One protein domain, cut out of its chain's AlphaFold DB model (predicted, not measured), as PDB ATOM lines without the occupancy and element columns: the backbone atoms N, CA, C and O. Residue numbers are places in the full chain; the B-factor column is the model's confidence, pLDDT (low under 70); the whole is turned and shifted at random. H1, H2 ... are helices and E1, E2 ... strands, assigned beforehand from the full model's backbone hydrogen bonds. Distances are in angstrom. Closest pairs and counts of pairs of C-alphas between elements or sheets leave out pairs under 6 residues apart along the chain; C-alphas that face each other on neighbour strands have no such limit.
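AT A GLANCE: This is residues 5 to 107 of the 108 residues of an uncharacterized protein of Gammaproteobacteria bacterium (UniProt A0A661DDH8). Helices H1 and H2 pack on a small antiparallel sheet, E1 E3 E2, and short H3 lies beyond one end. The 103 printed residues run E1 E2 H1 H2 H3 E3, mixed in class. The whole is compact, with a radius of gyration of the C-alphas of 13.4 A, spanning 34 by 28 by 22 A.

HOW THE PARTS SIT: Find N 7 of E1, residues 5 to 12, 2.9 A from O 103 of antiparallel E3, residues 99 to 106. N 25 of E2, residues 25 to 28, is within hydrogen-bond range of O 102, 2.9 A. H1, residues 35 to 55, is over E2; H2, residues 63 to 74, is over E1. Residues 35 to 43 of H1 touch H2, closest C-alphas Val 39 and Ala 70, 5.4 A. H3, residues 88 to 93, is apart from both. H3 has every O i to N i+4 pair within range, H1 15 of 17, H2 7 of 8.

IN THESE COORDINATES: Find E1's C-alpha 5 at (24.012, -21.516, -15.982) and E3's C-alpha 106 at (21.387, -27.562, -16.297).

THE WHOLE: Links E1 to E2 and H2 to H3 are long; 23 printed residues are under pLDDT 70.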
ATOM      1  N   LYS A   5      23.286 -22.653 -15.410       89.69
ATOM      2  CA  LYS A   5      24.012 -21.516 -15.982       89.69
ATOM      3  C   LYS A   5      23.150 -20.802 -17.018       89.69
ATOM      4  O   LYS A   5      22.298 -21.427 -17.642       89.69
ATOM      5  N   LEU A   6      23.400 -19.509 -17.195       88.94
ATOM      6  CA  LEU A   6      22.883 -18.781 -18.348       88.94
ATOM      7  C   LEU A   6      23.828 -18.998 -19.531       88.94
ATOM      8  O   LEU A   6      25.047 -18.953 -19.357       88.94
ATOM      9  N   THR A   7      23.256 -19.233 -20.706       86.62
ATOM     10  CA  THR A   7      23.988 -19.460 -21.954       86.62
ATOM     11  C   THR A   7      23.451 -18.515 -23.027       86.62
ATOM     12  O   THR A   7      22.236 -18.444 -23.226       86.62
ATOM     13  N   LEU A   8      24.347 -17.815 -23.732       85.94
ATOM     14  CA  LEU A   8      24.008 -17.046 -24.931       85.94
ATOM     15  C   LEU A   8      23.695 -18.005 -26.082       85.94
ATOM     16  O   LEU A   8      24.505 -18.874 -26.406       85.94
ATOM     17  N   ILE A   9      22.535 -17.835 -26.708       79.31
ATOM     18  CA  ILE A   9      22.168 -18.558 -27.928       79.31
ATOM     19  C   ILE A   9      22.564 -17.748 -29.152       79.31
ATOM     20  O   ILE A   9      23.177 -18.286 -30.071       79.31
ATOM     21  N   ASP A  10      22.165 -16.479 -29.177       73.44
ATOM     22  CA  ASP A  10      22.325 -15.607 -30.334       73.44
ATOM     23  C   ASP A  10      22.251 -14.132 -29.915       73.44
ATOM     24  O   ASP A  10      21.692 -13.792 -28.867       73.44
ATOM     25  N   GLN A  11      22.779 -13.267 -30.770       72.44
ATOM     26  CA  GLN A  11      22.612 -11.823 -30.729       72.44
ATOM     27  C   GLN A  11      22.041 -11.405 -32.081       72.44
ATOM     28  O   GLN A  11      22.722 -11.470 -33.102       72.44
ATOM     29  N   CYS A  12      20.776 -11.002 -32.103       69.06
ATOM     30  CA  CYS A  12      20.073 -10.681 -33.339       69.06
ATOM     31  C   CYS A  12      19.059  -9.556 -33.119       69.06
ATOM     32  O   CYS A  12      18.640  -9.281 -31.995       69.06
ATOM     33  N   LEU A  13      18.620  -8.953 -34.227       58.78
ATOM     34  CA  LEU A  13      17.369  -8.198 -34.248       58.78
ATOM     35  C   LEU A  13      16.189  -9.167 -33.984       58.78
ATOM     36  O   LEU A  13      16.249 -10.313 -34.456       58.78
ATOM     37  N   PRO A  14      15.131  -8.736 -33.266       55.47
ATOM     38  CA  PRO A  14      13.995  -9.549 -32.809       55.47
ATOM     39  C   PRO A  14      13.389 -10.463 -33.886       55.47
ATOM     40  O   PRO A  14      12.889 -11.551 -33.601       55.47
ATOM     41  N   ASP A  15      13.488 -10.045 -35.145       51.72
ATOM     42  CA  ASP A  15      12.856 -10.654 -36.314       51.72
ATOM     43  C   ASP A  15      13.490 -11.982 -36.771       51.72
ATOM     44  O   ASP A  15      12.908 -12.700 -37.594       51.72
ATOM     45  N   TYR A  16      14.687 -12.324 -36.278       53.31
ATOM     46  CA  TYR A  16      15.499 -13.418 -36.834       53.31
ATOM     47  C   TYR A  16      15.464 -14.736 -36.054       53.31
ATOM     48  O   TYR A  16      15.969 -15.750 -36.546       53.31
ATOM     49  N   PHE A  17      14.812 -14.795 -34.892       59.25
ATOM     50  CA  PHE A  17      14.890 -15.983 -34.044       59.25
ATOM     51  C   PHE A  17      13.908 -17.096 -34.467       59.25
ATOM     52  O   PHE A  17      12.798 -17.232 -33.951       59.25
ATOM     53  N   ARG A  18      14.305 -17.935 -35.437       49.53
ATOM     54  CA  ARG A  18      13.550 -19.143 -35.828       49.53
ATOM     55  C   ARG A  18      14.047 -20.394 -35.095       49.53
ATOM     56  O   ARG A  18      15.052 -20.980 -35.480       49.53
ATOM     57  N   GLY A  19      13.235 -20.905 -34.166       55.50
ATOM     58  CA  GLY A  19      13.183 -22.346 -33.871       55.50
ATOM     59  C   GLY A  19      14.050 -22.892 -32.733       55.50
ATOM     60  O   GLY A  19      14.442 -24.059 -32.805       55.50
ATOM     61  N   HIS A  20      14.309 -22.130 -31.669       60.47
ATOM     62  CA  HIS A  20      14.859 -22.716 -30.442       60.47
ATOM     63  C   HIS A  20      13.786 -23.516 -29.685       60.47
ATOM     64  O   HIS A  20      12.638 -23.090 -29.592       60.47
ATOM     65  N   ARG A  21      14.143 -24.706 -29.186       59.25
ATOM     66  CA  ARG A  21      13.190 -25.617 -28.522       59.25
ATOM     67  C   ARG A  21      12.985 -25.325 -27.037       59.25
ATOM     68  O   ARG A  21      11.989 -25.784 -26.493       59.25
ATOM     69  N   ASN A  22      13.907 -24.596 -26.411       65.25
ATOM     70  CA  ASN A  22      13.786 -24.190 -25.010       65.25
ATOM     71  C   ASN A  22      13.211 -22.770 -24.927       65.25
ATOM     72  O   ASN A  22      13.506 -21.981 -25.831       65.25
ATOM     73  N   PRO A  23      12.475 -22.428 -23.855       72.12
ATOM     74  CA  PRO A  23      12.085 -21.050 -23.552       72.12
ATOM     75  C   PRO A  23      13.299 -20.131 -23.539       72.12
ATOM     76  O   PRO A  23      14.236 -20.337 -22.767       72.12
ATOM     77  N   VAL A  24      13.273 -19.121 -24.398       82.31
ATOM     78  CA  VAL A  24      14.357 -18.155 -24.551       82.31
ATOM     79  C   VAL A  24      13.923 -16.838 -23.943       82.31
ATOM     80  O   VAL A  24      12.817 -16.367 -24.208       82.31
ATOM     81  N   MET A  25      14.800 -16.244 -23.143       87.44
ATOM     82  CA  MET A  25      14.618 -14.892 -22.642       87.44
ATOM     83  C   MET A  25      15.383 -13.932 -23.549       87.44
ATOM     84  O   MET A  25      16.570 -14.128 -23.816       87.44
ATOM     85  N   GLN A  26      14.673 -12.934 -24.061       86.31
ATOM     86  CA  GLN A  26      15.217 -11.886 -24.911       86.31
ATOM     87  C   GLN A  26      15.554 -10.691 -24.028       86.31
ATOM     88  O   GLN A  26      14.673 -10.215 -23.327       86.31
ATOM     89  N   ILE A  27      16.802 -10.227 -24.063       88.00
ATOM     90  CA  ILE A  27      17.261  -9.089 -23.264       88.00
ATOM     91  C   ILE A  27      17.726  -7.976 -24.205       88.00
ATOM     92  O   ILE A  27      18.635  -8.228 -25.007       88.00
ATOM     93  N   PRO A  28      17.143  -6.768 -24.128       85.00
ATOM     94  CA  PRO A  28      17.600  -5.630 -24.913       85.00
ATOM     95  C   PRO A  28      19.000  -5.202 -24.471       85.00
ATOM     96  O   PRO A  28      19.327  -5.204 -23.282       85.00
ATOM     97  N   VAL A  29      19.835  -4.844 -25.443       84.31
ATOM     98  CA  VAL A  29      21.235  -4.464 -25.234       84.31
ATOM     99  C   VAL A  29      21.595  -3.244 -26.082       84.31
ATOM    100  O   VAL A  29      21.131  -3.097 -27.210       84.31
ATOM    101  N   TRP A  30      22.455  -2.379 -25.549       84.06
ATOM    102  CA  TRP A  30      22.910  -1.149 -26.207       84.06
ATOM    103  C   TRP A  30      24.401  -0.902 -25.955       84.06
ATOM    104  O   TRP A  30      25.017  -1.512 -25.081       84.06
ATOM    105  N   LYS A  31      24.986   0.010 -26.732       81.56
ATOM    106  CA  LYS A  31      26.431   0.273 -26.815       81.56
ATOM    107  C   LYS A  31      27.122   0.550 -25.481       81.56
ATOM    108  O   LYS A  31      28.212   0.043 -25.242       81.56
ATOM    109  N   ASP A  32      26.494   1.356 -24.634       81.38
ATOM    110  CA  ASP A  32      27.072   1.820 -23.366       81.38
ATOM    111  C   ASP A  32      26.491   1.083 -22.148       81.38
ATOM    112  O   ASP A  32      26.589   1.562 -21.016       81.38
ATOM    113  N   MET A  33      25.861  -0.076 -22.366       85.25
ATOM    114  CA  MET A  33      25.307  -0.899 -21.296       85.25
ATOM    115  C   MET A  33      26.437  -1.415 -20.400       85.25
ATOM    116  O   MET A  33      27.365  -2.087 -20.854       85.25
ATOM    117  N   THR A  34      26.377  -1.111 -19.106       86.06
ATOM    118  CA  THR A  34      27.358  -1.638 -18.158       86.06
ATOM    119  C   THR A  34      27.041  -3.087 -17.799       86.06
ATOM    120  O   THR A  34      25.910  -3.557 -17.927       86.06
ATOM    121  N   LYS A  35      28.029  -3.801 -17.243       85.62
ATOM    122  CA  LYS A  35      27.804  -5.132 -16.655       85.62
ATOM    123  C   LYS A  35      26.637  -5.124 -15.661       85.62
ATOM    124  O   LYS A  35      25.837  -6.053 -15.651       85.62
ATOM    125  N   THR A  36      26.557  -4.092 -14.823       89.19
ATOM    126  CA  THR A  36      25.477  -3.952 -13.842       89.19
ATOM    127  C   THR A  36      24.130  -3.814 -14.539       89.19
ATOM    128  O   THR A  36      23.206  -4.527 -14.170       89.19
ATOM    129  N   ASP A  37      24.035  -2.976 -15.574       89.12
ATOM    130  CA  ASP A  37      22.789  -2.780 -16.323       89.12
ATOM    131  C   ASP A  37      22.303  -4.095 -16.938       89.12
ATOM    132  O   ASP A  37      21.123  -4.424 -16.845       89.12
ATOM    133  N   LEU A  38      23.216  -4.899 -17.490       88.88
ATOM    134  CA  LEU A  38      22.871  -6.196 -18.066       88.88
ATOM    135  C   LEU A  38      22.410  -7.215 -17.012       88.88
ATOM    136  O   LEU A  38      21.450  -7.949 -17.245       88.88
ATOM    137  N   VAL A  39      23.040  -7.245 -15.832       91.62
ATOM    138  CA  VAL A  39      22.569  -8.083 -14.711       91.62
ATOM    139  C   VAL A  39      21.167  -7.666 -14.264       91.62
ATOM    140  O   VAL A  39      20.329  -8.535 -14.019       91.62
ATOM    141  N   GLU A  40      20.907  -6.363 -14.150       92.12
ATOM    142  CA  GLU A  40      19.589  -5.846 -13.773       92.12
ATOM    143  C   GLU A  40      18.532  -6.160 -14.836       92.12
ATOM    144  O   GLU A  40      17.443  -6.603 -14.475       92.12
ATOM    145  N   ALA A  41      18.852  -6.012 -16.125       91.06
ATOM    146  CA  ALA A  41      17.942  -6.338 -17.223       91.06
ATOM    147  C   ALA A  41      17.549  -7.823 -17.204       91.06
ATOM    148  O   ALA A  41      16.366  -8.154 -17.209       91.06
ATOM    149  N   ILE A  42      18.529  -8.725 -17.051       92.00
ATOM    150  CA  ILE A  42      18.284 -10.169 -16.912       92.00
ATOM    151  C   ILE A  42      17.387 -10.470 -15.703       92.00
ATOM    152  O   ILE A  42      16.471 -11.288 -15.796       92.00
ATOM    153  N   ALA A  43      17.648  -9.835 -14.556       93.69
ATOM    154  CA  ALA A  43      16.865 -10.053 -13.342       93.69
ATOM    155  C   ALA A  43      15.429  -9.518 -13.460       93.69
ATOM    156  O   ALA A  43      14.484 -10.178 -13.022       93.69
ATOM    157  N   SER A  44      15.272  -8.340 -14.063       92.88
ATOM    158  CA  SER A  44      13.985  -7.692 -14.303       92.88
ATOM    159  C   SER A  44      13.110  -8.526 -15.237       92.88
ATOM    160  O   SER A  44      11.990  -8.880 -14.867       92.88
ATOM    161  N   ASP A  45      13.637  -8.916 -16.398       91.88
ATOM    162  CA  ASP A  45      12.875  -9.655 -17.406       91.88
ATOM    163  C   ASP A  45      12.499 -11.052 -16.918       91.88
ATOM    164  O   ASP A  45      11.355 -11.480 -17.090       91.88
ATOM    165  N   TYR A  46      13.402 -11.734 -16.207       92.44
ATOM    166  CA  TYR A  46      13.069 -13.007 -15.574       92.44
ATOM    167  C   TYR A  46      11.938 -12.849 -14.558       92.44
ATOM    168  O   TYR A  46      11.035 -13.673 -14.531       92.44
ATOM    169  N   SER A  47      11.951 -11.793 -13.738       91.88
ATOM    170  CA  SER A  47      10.881 -11.521 -12.769       91.88
ATOM    171  C   SER A  47       9.537 -11.260 -13.460       91.88
ATOM    172  O   SER A  47       8.502 -11.760 -13.021       91.88
ATOM    173  N   MET A  48       9.547 -10.527 -14.578       90.75
ATOM    174  CA  MET A  48       8.347 -10.250 -15.374       90.75
ATOM    175  C   MET A  48       7.796 -11.491 -16.082       90.75
ATOM    176  O   MET A  48       6.583 -11.624 -16.231       90.75
ATOM    177  N   LEU A  49       8.678 -12.390 -16.520       89.75
ATOM    178  CA  LEU A  49       8.337 -13.588 -17.289       89.75
ATOM    179  C   LEU A  49       8.364 -14.870 -16.444       89.75
ATOM    180  O   LEU A  49       8.210 -15.959 -16.998       89.75
ATOM    181  N   TRP A  50       8.541 -14.763 -15.123       90.50
ATOM    182  CA  TRP A  50       8.832 -15.887 -14.224       90.50
ATOM    183  C   TRP A  50       7.822 -17.027 -14.359       90.50
ATOM    184  O   TRP A  50       8.216 -18.180 -14.542       90.50
ATOM    185  N   ASP A  51       6.525 -16.703 -14.340       88.50
ATOM    186  CA  ASP A  51       5.441 -17.685 -14.472       88.50
ATOM    187  C   ASP A  51       5.569 -18.499 -15.771       88.50
ATOM    188  O   ASP A  51       5.385 -19.716 -15.783       88.50
ATOM    189  N   TYR A  52       5.901 -17.827 -16.875       88.88
ATOM    190  CA  TYR A  52       6.039 -18.452 -18.186       88.88
ATOM    191  C   TYR A  52       7.333 -19.263 -18.289       88.88
ATOM    192  O   TYR A  52       7.304 -20.429 -18.674       88.88
ATOM    193  N   LEU A  53       8.467 -18.673 -17.909       88.38
ATOM    194  CA  LEU A  53       9.772 -19.321 -18.011       88.38
ATOM    195  C   LEU A  53       9.832 -20.586 -17.152       88.38
ATOM    196  O   LEU A  53      10.307 -21.617 -17.626       88.38
ATOM    197  N   THR A  54       9.316 -20.535 -15.920       89.50
ATOM    198  CA  THR A  54       9.286 -21.706 -15.030       89.50
ATOM    199  C   THR A  54       8.343 -22.798 -15.529       89.50
ATOM    200  O   THR A  54       8.685 -23.978 -15.455       89.50
ATOM    201  N   TYR A  55       7.193 -22.430 -16.108       88.19
ATOM    202  CA  TYR A  55       6.294 -23.383 -16.764       88.19
ATOM    203  C   TYR A  55       6.964 -24.092 -17.953       88.19
ATOM    204  O   TYR A  55       6.797 -25.298 -18.130       88.19
ATOM    205  N   GLU A  56       7.762 -23.364 -18.732       85.50
ATOM    206  CA  GLU A  56       8.482 -23.887 -19.897       85.50
ATOM    207  C   GLU A  56       9.813 -24.585 -19.542       85.50
ATOM    208  O   GLU A  56      10.527 -25.060 -20.428       85.50
ATOM    209  N   GLY A  57      10.150 -24.692 -18.253       85.19
ATOM    210  CA  GLY A  57      11.266 -25.507 -17.770       85.19
ATOM    211  C   GLY A  57      12.498 -24.745 -17.287       85.19
ATOM    212  O   GLY A  57      13.506 -25.387 -16.995       85.19
ATOM    213  N   TRP A  58      12.447 -23.414 -17.150       90.44
ATOM    214  CA  TRP A  58      13.463 -22.716 -16.356       90.44
ATOM    215  C   TRP A  58      13.343 -23.125 -14.882       90.44
ATOM    216  O   TRP A  58      12.234 -23.317 -14.375       90.44
ATOM    217  N   PRO A  59      14.466 -23.239 -14.157       90.00
ATOM    218  CA  PRO A  59      14.427 -23.460 -12.720       90.00
ATOM    219  C   PRO A  59      13.787 -22.269 -12.007       90.00
ATOM    220  O   PRO A  59      13.972 -21.128 -12.419       90.00
ATOM    221  N   ASP A  60      13.110 -22.525 -10.888       91.69
ATOM    222  CA  ASP A  60      12.646 -21.471  -9.984       91.69
ATOM    223  C   ASP A  60      13.842 -20.850  -9.238       91.69
ATOM    224  O   ASP A  60      14.266 -21.319  -8.175       91.69
ATOM    225  N   LEU A  61      14.451 -19.840  -9.859       90.00
ATOM    226  CA  LEU A  61      15.621 -19.135  -9.341       90.00
ATOM    227  C   LEU A  61      15.222 -18.025  -8.374       90.00
ATOM    228  O   LEU A  61      14.410 -17.154  -8.691       90.00
ATOM    229  N   LYS A  62      15.896 -17.970  -7.222       90.50
ATOM    230  CA  LYS A  62      15.846 -16.781  -6.366       90.50
ATOM    231  C   LYS A  62      16.628 -15.644  -7.019       90.50
ATOM    232  O   LYS A  62      17.673 -15.881  -7.619       90.50
ATOM    233  N   ASP A  63      16.204 -14.402  -6.785       90.00
ATOM    234  CA  ASP A  63      16.865 -13.189  -7.299       90.00
ATOM    235  C   ASP A  63      18.398 -13.204  -7.094       90.00
ATOM    236  O   ASP A  63      19.175 -13.040  -8.034       90.00
ATOM    237  N   GLY A  64      18.860 -13.536  -5.884       90.94
ATOM    238  CA  GLY A  64      20.293 -13.614  -5.587       90.94
ATOM    239  C   GLY A  64      21.048 -14.765  -6.274       90.94
ATOM    240  O   GLY A  64      22.275 -14.717  -6.351       90.94
ATOM    241  N   GLU A  65      20.363 -15.811  -6.740       91.12
ATOM    242  CA  GLU A  65      20.953 -16.893  -7.543       91.12
ATOM    243  C   GLU A  65      21.048 -16.475  -9.008       91.12
ATOM    244  O   GLU A  65      22.122 -16.596  -9.599       91.12
ATOM    245  N   LEU A  66      19.976 -15.894  -9.549       92.62
ATOM    246  CA  LEU A  66      19.936 -15.371 -10.910       92.62
ATOM    247  C   LEU A  66      20.996 -14.289 -11.134       92.62
ATOM    248  O   LEU A  66      21.759 -14.372 -12.089       92.62
ATOM    249  N   ARG A  67      21.128 -13.330 -10.211       92.88
ATOM    250  CA  ARG A  67      22.150 -12.272 -10.293       92.88
ATOM    251  C   ARG A  67      23.571 -12.823 -10.299       92.88
ATOM    252  O   ARG A  67      24.422 -12.313 -11.015       92.88
ATOM    253  N   LYS A  68      23.838 -13.889  -9.535       90.88
ATOM    254  CA  LYS A  68      25.144 -14.570  -9.559       90.88
ATOM    255  C   LYS A  68      25.385 -15.290 -10.880       90.88
ATOM    256  O   LYS A  68      26.513 -15.299 -11.358       90.88
ATOM    257  N   MET A  69      24.349 -15.910 -11.445       90.62
ATOM    258  CA  MET A  69      24.435 -16.562 -12.751       90.62
ATOM    259  C   MET A  69      24.663 -15.536 -13.868       90.62
ATOM    260  O   MET A  69      25.547 -15.747 -14.691       90.62
ATOM    261  N   ALA A  70      23.952 -14.407 -13.847       90.81
ATOM    262  CA  ALA A  70      24.137 -13.292 -14.776       90.81
ATOM    263  C   ALA A  70      25.536 -12.666 -14.658       90.81
ATOM    264  O   ALA A  70      26.215 -12.474 -15.660       90.81
ATOM    265  N   ASP A  71      26.022 -12.428 -13.437       89.31
ATOM    266  CA  ASP A  71      27.360 -11.871 -13.218       89.31
ATOM    267  C   ASP A  71      28.481 -12.781 -13.759       89.31
ATOM    268  O   ASP A  71      29.475 -12.283 -14.294       89.31
ATOM    269  N   ALA A  72      28.304 -14.104 -13.641       85.94
ATOM    270  CA  ALA A  72      29.234 -15.104 -14.159       85.94
ATOM    271  C   ALA A  72      29.170 -15.242 -15.687       85.94
ATOM    272  O   ALA A  72      30.214 -15.385 -16.317       85.94
ATOM    273  N   PHE A  73      27.969 -15.170 -16.268       84.12
ATOM    274  CA  PHE A  73      27.733 -15.175 -17.713       84.12
ATOM    275  C   PHE A  73      28.511 -14.047 -18.414       84.12
ATOM    276  O   PHE A  73      29.290 -14.295 -19.330       84.12
ATOM    277  N   ILE A  74      28.419 -12.823 -17.888       76.12
ATOM    278  CA  ILE A  74      28.993 -11.624 -18.521       76.12
ATOM    279  C   ILE A  74      30.537 -11.588 -18.470       76.12
ATOM    280  O   ILE A  74      31.166 -10.888 -19.252       76.12
ATOM    281  N   LEU A  75      31.182 -12.327 -17.557       62.62
ATOM    282  CA  LEU A  75      32.654 -12.371 -17.465       62.62
ATOM    283  C   LEU A  75      33.314 -13.308 -18.483       62.62
ATOM    284  O   LEU A  75      34.534 -13.258 -18.640       62.62
ATOM    285  N   VAL A  76      32.542 -14.201 -19.099       58.81
ATOM    286  CA  VAL A  76      33.056 -15.241 -20.001       58.81
ATOM    287  C   VAL A  76      32.743 -14.902 -21.456       58.81
ATOM    288  O   VAL A  76      33.572 -15.165 -22.325       58.81
ATOM    289  N   ASP A  77      31.610 -14.239 -21.688       58.12
ATOM    290  CA  ASP A  77      31.091 -13.898 -23.004       58.12
ATOM    291  C   ASP A  77      30.838 -12.380 -23.046       58.12
ATOM    292  O   ASP A  77      29.738 -11.946 -22.732       58.12
ATOM    293  N   GLU A  78      31.841 -11.547 -23.368       61.16
ATOM    294  CA  GLU A  78      31.585 -10.149 -23.770       61.16
ATOM    295  C   GLU A  78      31.064 -10.174 -25.219       61.16
ATOM    296  O   GLU A  78      31.867 -10.276 -26.147       61.16
ATOM    297  N   PRO A  79      29.743 -10.086 -25.469       58.59
ATOM    298  CA  PRO A  79      29.184 -10.231 -26.813       58.59
ATOM    299  C   PRO A  79      29.355  -8.951 -27.653       58.59
ATOM    300  O   PRO A  79      29.047  -8.938 -28.839       58.59
ATOM    301  N   PHE A  80      29.817  -7.849 -27.048       60.97
ATOM    302  CA  PHE A  80      29.591  -6.497 -27.578       60.97
ATOM    303  C   PHE A  80      30.842  -5.775 -28.088       60.97
ATOM    304  O   PHE A  80      30.715  -4.676 -28.619       60.97
ATOM    305  N   ALA A  81      32.039  -6.354 -27.952       58.88
ATOM    306  CA  ALA A  81      33.286  -5.636 -28.240       58.88
ATOM    307  C   ALA A  81      33.451  -5.218 -29.721       58.88
ATOM    308  O   ALA A  81      34.128  -4.228 -29.989       58.88
ATOM    309  N   ASP A  82      32.803  -5.923 -30.661       58.94
ATOM    310  CA  ASP A  82      32.959  -5.723 -32.113       58.94
ATOM    311  C   ASP A  82      31.641  -5.413 -32.866       58.94
ATOM    312  O   ASP A  82      31.618  -5.415 -34.099       58.94
ATOM    313  N   CYS A  83      30.531  -5.140 -32.166       63.28
ATOM    314  CA  CYS A  83      29.238  -4.840 -32.801       63.28
ATOM    315  C   CYS A  83      28.984  -3.324 -32.898       63.28
ATOM    316  O   CYS A  83      29.177  -2.596 -31.924       63.28
ATOM    317  N   ASP A  84      28.500  -2.844 -34.053       71.94
ATOM    318  CA  ASP A  84      28.009  -1.464 -34.229       71.94
ATOM    319  C   ASP A  84      26.633  -1.324 -33.556       71.94
ATOM    320  O   ASP A  84      25.584  -1.349 -34.196       71.94
ATOM    321  N   MET A  85      26.653  -1.328 -32.223       75.88
ATOM    322  CA  MET A  85      25.465  -1.294 -31.379       75.88
ATOM    323  C   MET A  85      24.885   0.125 -31.315       75.88
ATOM    324  O   MET A  85      25.659   1.074 -31.139       75.88
ATOM    325  N   PRO A  86      23.551   0.284 -31.368       79.62
ATOM    326  CA  PRO A  86      22.910   1.560 -31.071       79.62
ATOM    327  C   PRO A  86      23.122   1.954 -29.604       79.62
ATOM    328  O   PRO A  86      23.298   1.112 -28.717       79.62
ATOM    329  N   THR A  87      23.129   3.256 -29.344       83.50
ATOM    330  CA  THR A  87      23.015   3.837 -28.000       83.50
ATOM    331  C   THR A  87      21.609   3.631 -27.432       83.50
ATOM    332  O   THR A  87      20.679   3.314 -28.168       83.50
ATOM    333  N   LEU A  88      21.437   3.822 -26.118       82.06
ATOM    334  CA  LEU A  88      20.121   3.693 -25.481       82.06
ATOM    335  C   LEU A  88      19.089   4.643 -26.108       82.06
ATOM    336  O   LEU A  88      17.992   4.209 -26.433       82.06
ATOM    337  N   ASP A  89      19.468   5.901 -26.342       83.12
ATOM    338  CA  ASP A  89      18.593   6.898 -26.966       83.12
ATOM    339  C   ASP A  89      18.163   6.466 -28.385       83.12
ATOM    340  O   ASP A  89      17.014   6.646 -28.777       83.12
ATOM    341  N   GLU A  90      19.066   5.844 -29.154       79.38
ATOM    342  CA  GLU A  90      18.754   5.314 -30.490       79.38
ATOM    343  C   GLU A  90      17.836   4.084 -30.433       79.38
ATOM    344  O   GLU A  90      16.997   3.917 -31.319       79.38
ATOM    345  N   CYS A  91      17.956   3.239 -29.404       78.38
ATOM    346  CA  CYS A  91      16.999   2.158 -29.157       78.38
ATOM    347  C   CYS A  91      15.611   2.723 -28.826       78.38
ATOM    348  O   CYS A  91      14.630   2.314 -29.427       78.38
ATOM    349  N   GLU A  92      15.519   3.722 -27.940       79.19
ATOM    350  CA  GLU A  92      14.234   4.329 -27.555       79.19
ATOM    351  C   GLU A  92      13.518   5.031 -28.725       79.19
ATOM    352  O   GLU A  92      12.284   5.073 -28.767       79.19
ATOM    353  N   ASP A  93      14.280   5.555 -29.688       77.38
ATOM    354  CA  ASP A  93      13.764   6.222 -30.887       77.38
ATOM    355  C   ASP A  93      13.443   5.261 -32.051       77.38
ATOM    356  O   ASP A  93      12.809   5.666 -33.035       77.38
ATOM    357  N   THR A  94      13.862   3.994 -31.976       66.44
ATOM    358  CA  THR A  94      13.646   2.987 -33.026       66.44
ATOM    359  C   THR A  94      12.809   1.812 -32.516       66.44
ATOM    360  O   THR A  94      12.583   1.639 -31.330       66.44
ATOM    361  N   THR A  95      12.247   1.012 -33.425       61.81
ATOM    362  CA  THR A  95      11.542  -0.236 -33.061       61.81
ATOM    363  C   THR A  95      12.439  -1.468 -33.148       61.81
ATOM    364  O   THR A  95      11.966  -2.580 -32.924       61.81
ATOM    365  N   ASP A  96      13.710  -1.276 -33.501       64.44
ATOM    366  CA  ASP A  96      14.652  -2.335 -33.852       64.44
ATOM    367  C   ASP A  96      15.696  -2.484 -32.738       64.44
ATOM    368  O   ASP A  96      16.893  -2.282 -32.947       64.44
ATOM    369  N   ASP A  97      15.228  -2.822 -31.535       71.19
ATOM    370  CA  ASP A  97      16.112  -3.094 -30.404       71.19
ATOM    371  C   ASP A  97      17.057  -4.244 -30.747       71.19
ATOM    372  O   ASP A  97      16.631  -5.315 -31.183       71.19
ATOM    373  N   VAL A  98      18.355  -4.073 -30.504       78.69
ATOM    374  CA  VAL A  98      19.269  -5.214 -30.539       78.69
ATOM    375  C   VAL A  98      19.052  -6.023 -29.270       78.69
ATOM    376  O   VAL A  98      19.018  -5.474 -28.169       78.69
ATOM    377  N   CYS A  99      18.904  -7.340 -29.402       83.19
ATOM    378  CA  CYS A  99      18.693  -8.208 -28.254       83.19
ATOM    379  C   CYS A  99      19.664  -9.382 -28.234       83.19
ATOM    380  O   CYS A  99      20.072  -9.911 -29.272       83.19
ATOM    381  N   ILE A 100      19.986  -9.819 -27.020       84.38
ATOM    382  CA  ILE A 100      20.588 -11.126 -26.788       84.38
ATOM    383  C   ILE A 100      19.510 -12.123 -26.386       84.38
ATOM    384  O   ILE A 100      18.543 -11.794 -25.700       84.38
ATOM    385  N   PHE A 101      19.710 -13.362 -26.801       85.75
ATOM    386  CA  PHE A 101      18.823 -14.472 -26.511       85.75
ATOM    387  C   PHE A 101      19.534 -15.425 -25.564       85.75
ATOM    388  O   PHE A 101      20.576 -15.981 -25.913       85.75
ATOM    389  N   ILE A 102      18.980 -15.614 -24.368       88.31
ATOM    390  CA  ILE A 102      19.586 -16.445 -23.329       88.31
ATOM    391  C   ILE A 102      18.663 -17.581 -22.896       88.31
ATOM    392  O   ILE A 102      17.437 -17.447 -22.872       88.31
ATOM    393  N   VAL A 103      19.272 -18.704 -22.527       89.44
ATOM    394  CA  VAL A 103      18.615 -19.844 -21.871       89.44
ATOM    395  C   VAL A 103      19.269 -20.164 -20.545       89.44
ATOM    396  O   VAL A 103      20.433 -19.840 -20.318       89.44
ATOM    397  N   CYS A 104      18.505 -20.822 -19.678       89.75
ATOM    398  CA  CYS A 104      18.993 -21.396 -18.439       89.75
ATOM    399  C   CYS A 104      19.143 -22.912 -18.605       89.75
ATOM    400  O   CYS A 104      18.146 -23.627 -18.688       89.75
ATOM    401  N   ASP A 105      20.386 -23.390 -18.662       87.19
ATOM    402  CA  ASP A 105      20.704 -24.808 -18.846       87.19
ATOM    403  C   ASP A 105      21.131 -25.451 -17.527       87.19
ATOM    404  O   ASP A 105      21.841 -24.832 -16.729       87.19
ATOM    405  N   GLU A 106      20.773 -26.722 -17.327       85.56
ATOM    406  CA  GLU A 106      21.387 -27.562 -16.297       85.56
ATOM    407  C   GLU A 106      22.867 -27.834 -16.621       85.56
ATOM    408  O   GLU A 106      23.260 -28.047 -17.769       85.56
ATOM    409  N   VAL A 107      23.704 -27.829 -15.586       81.94
ATOM    410  CA  VAL A 107      25.137 -28.121 -15.649       81.94
ATOM    411  C   VAL A 107      25.376 -29.443 -14.926       81.94
ATOM    412  O   VAL A 107      25.046 -29.559 -13.741       81.94
TER     413      VAL A 107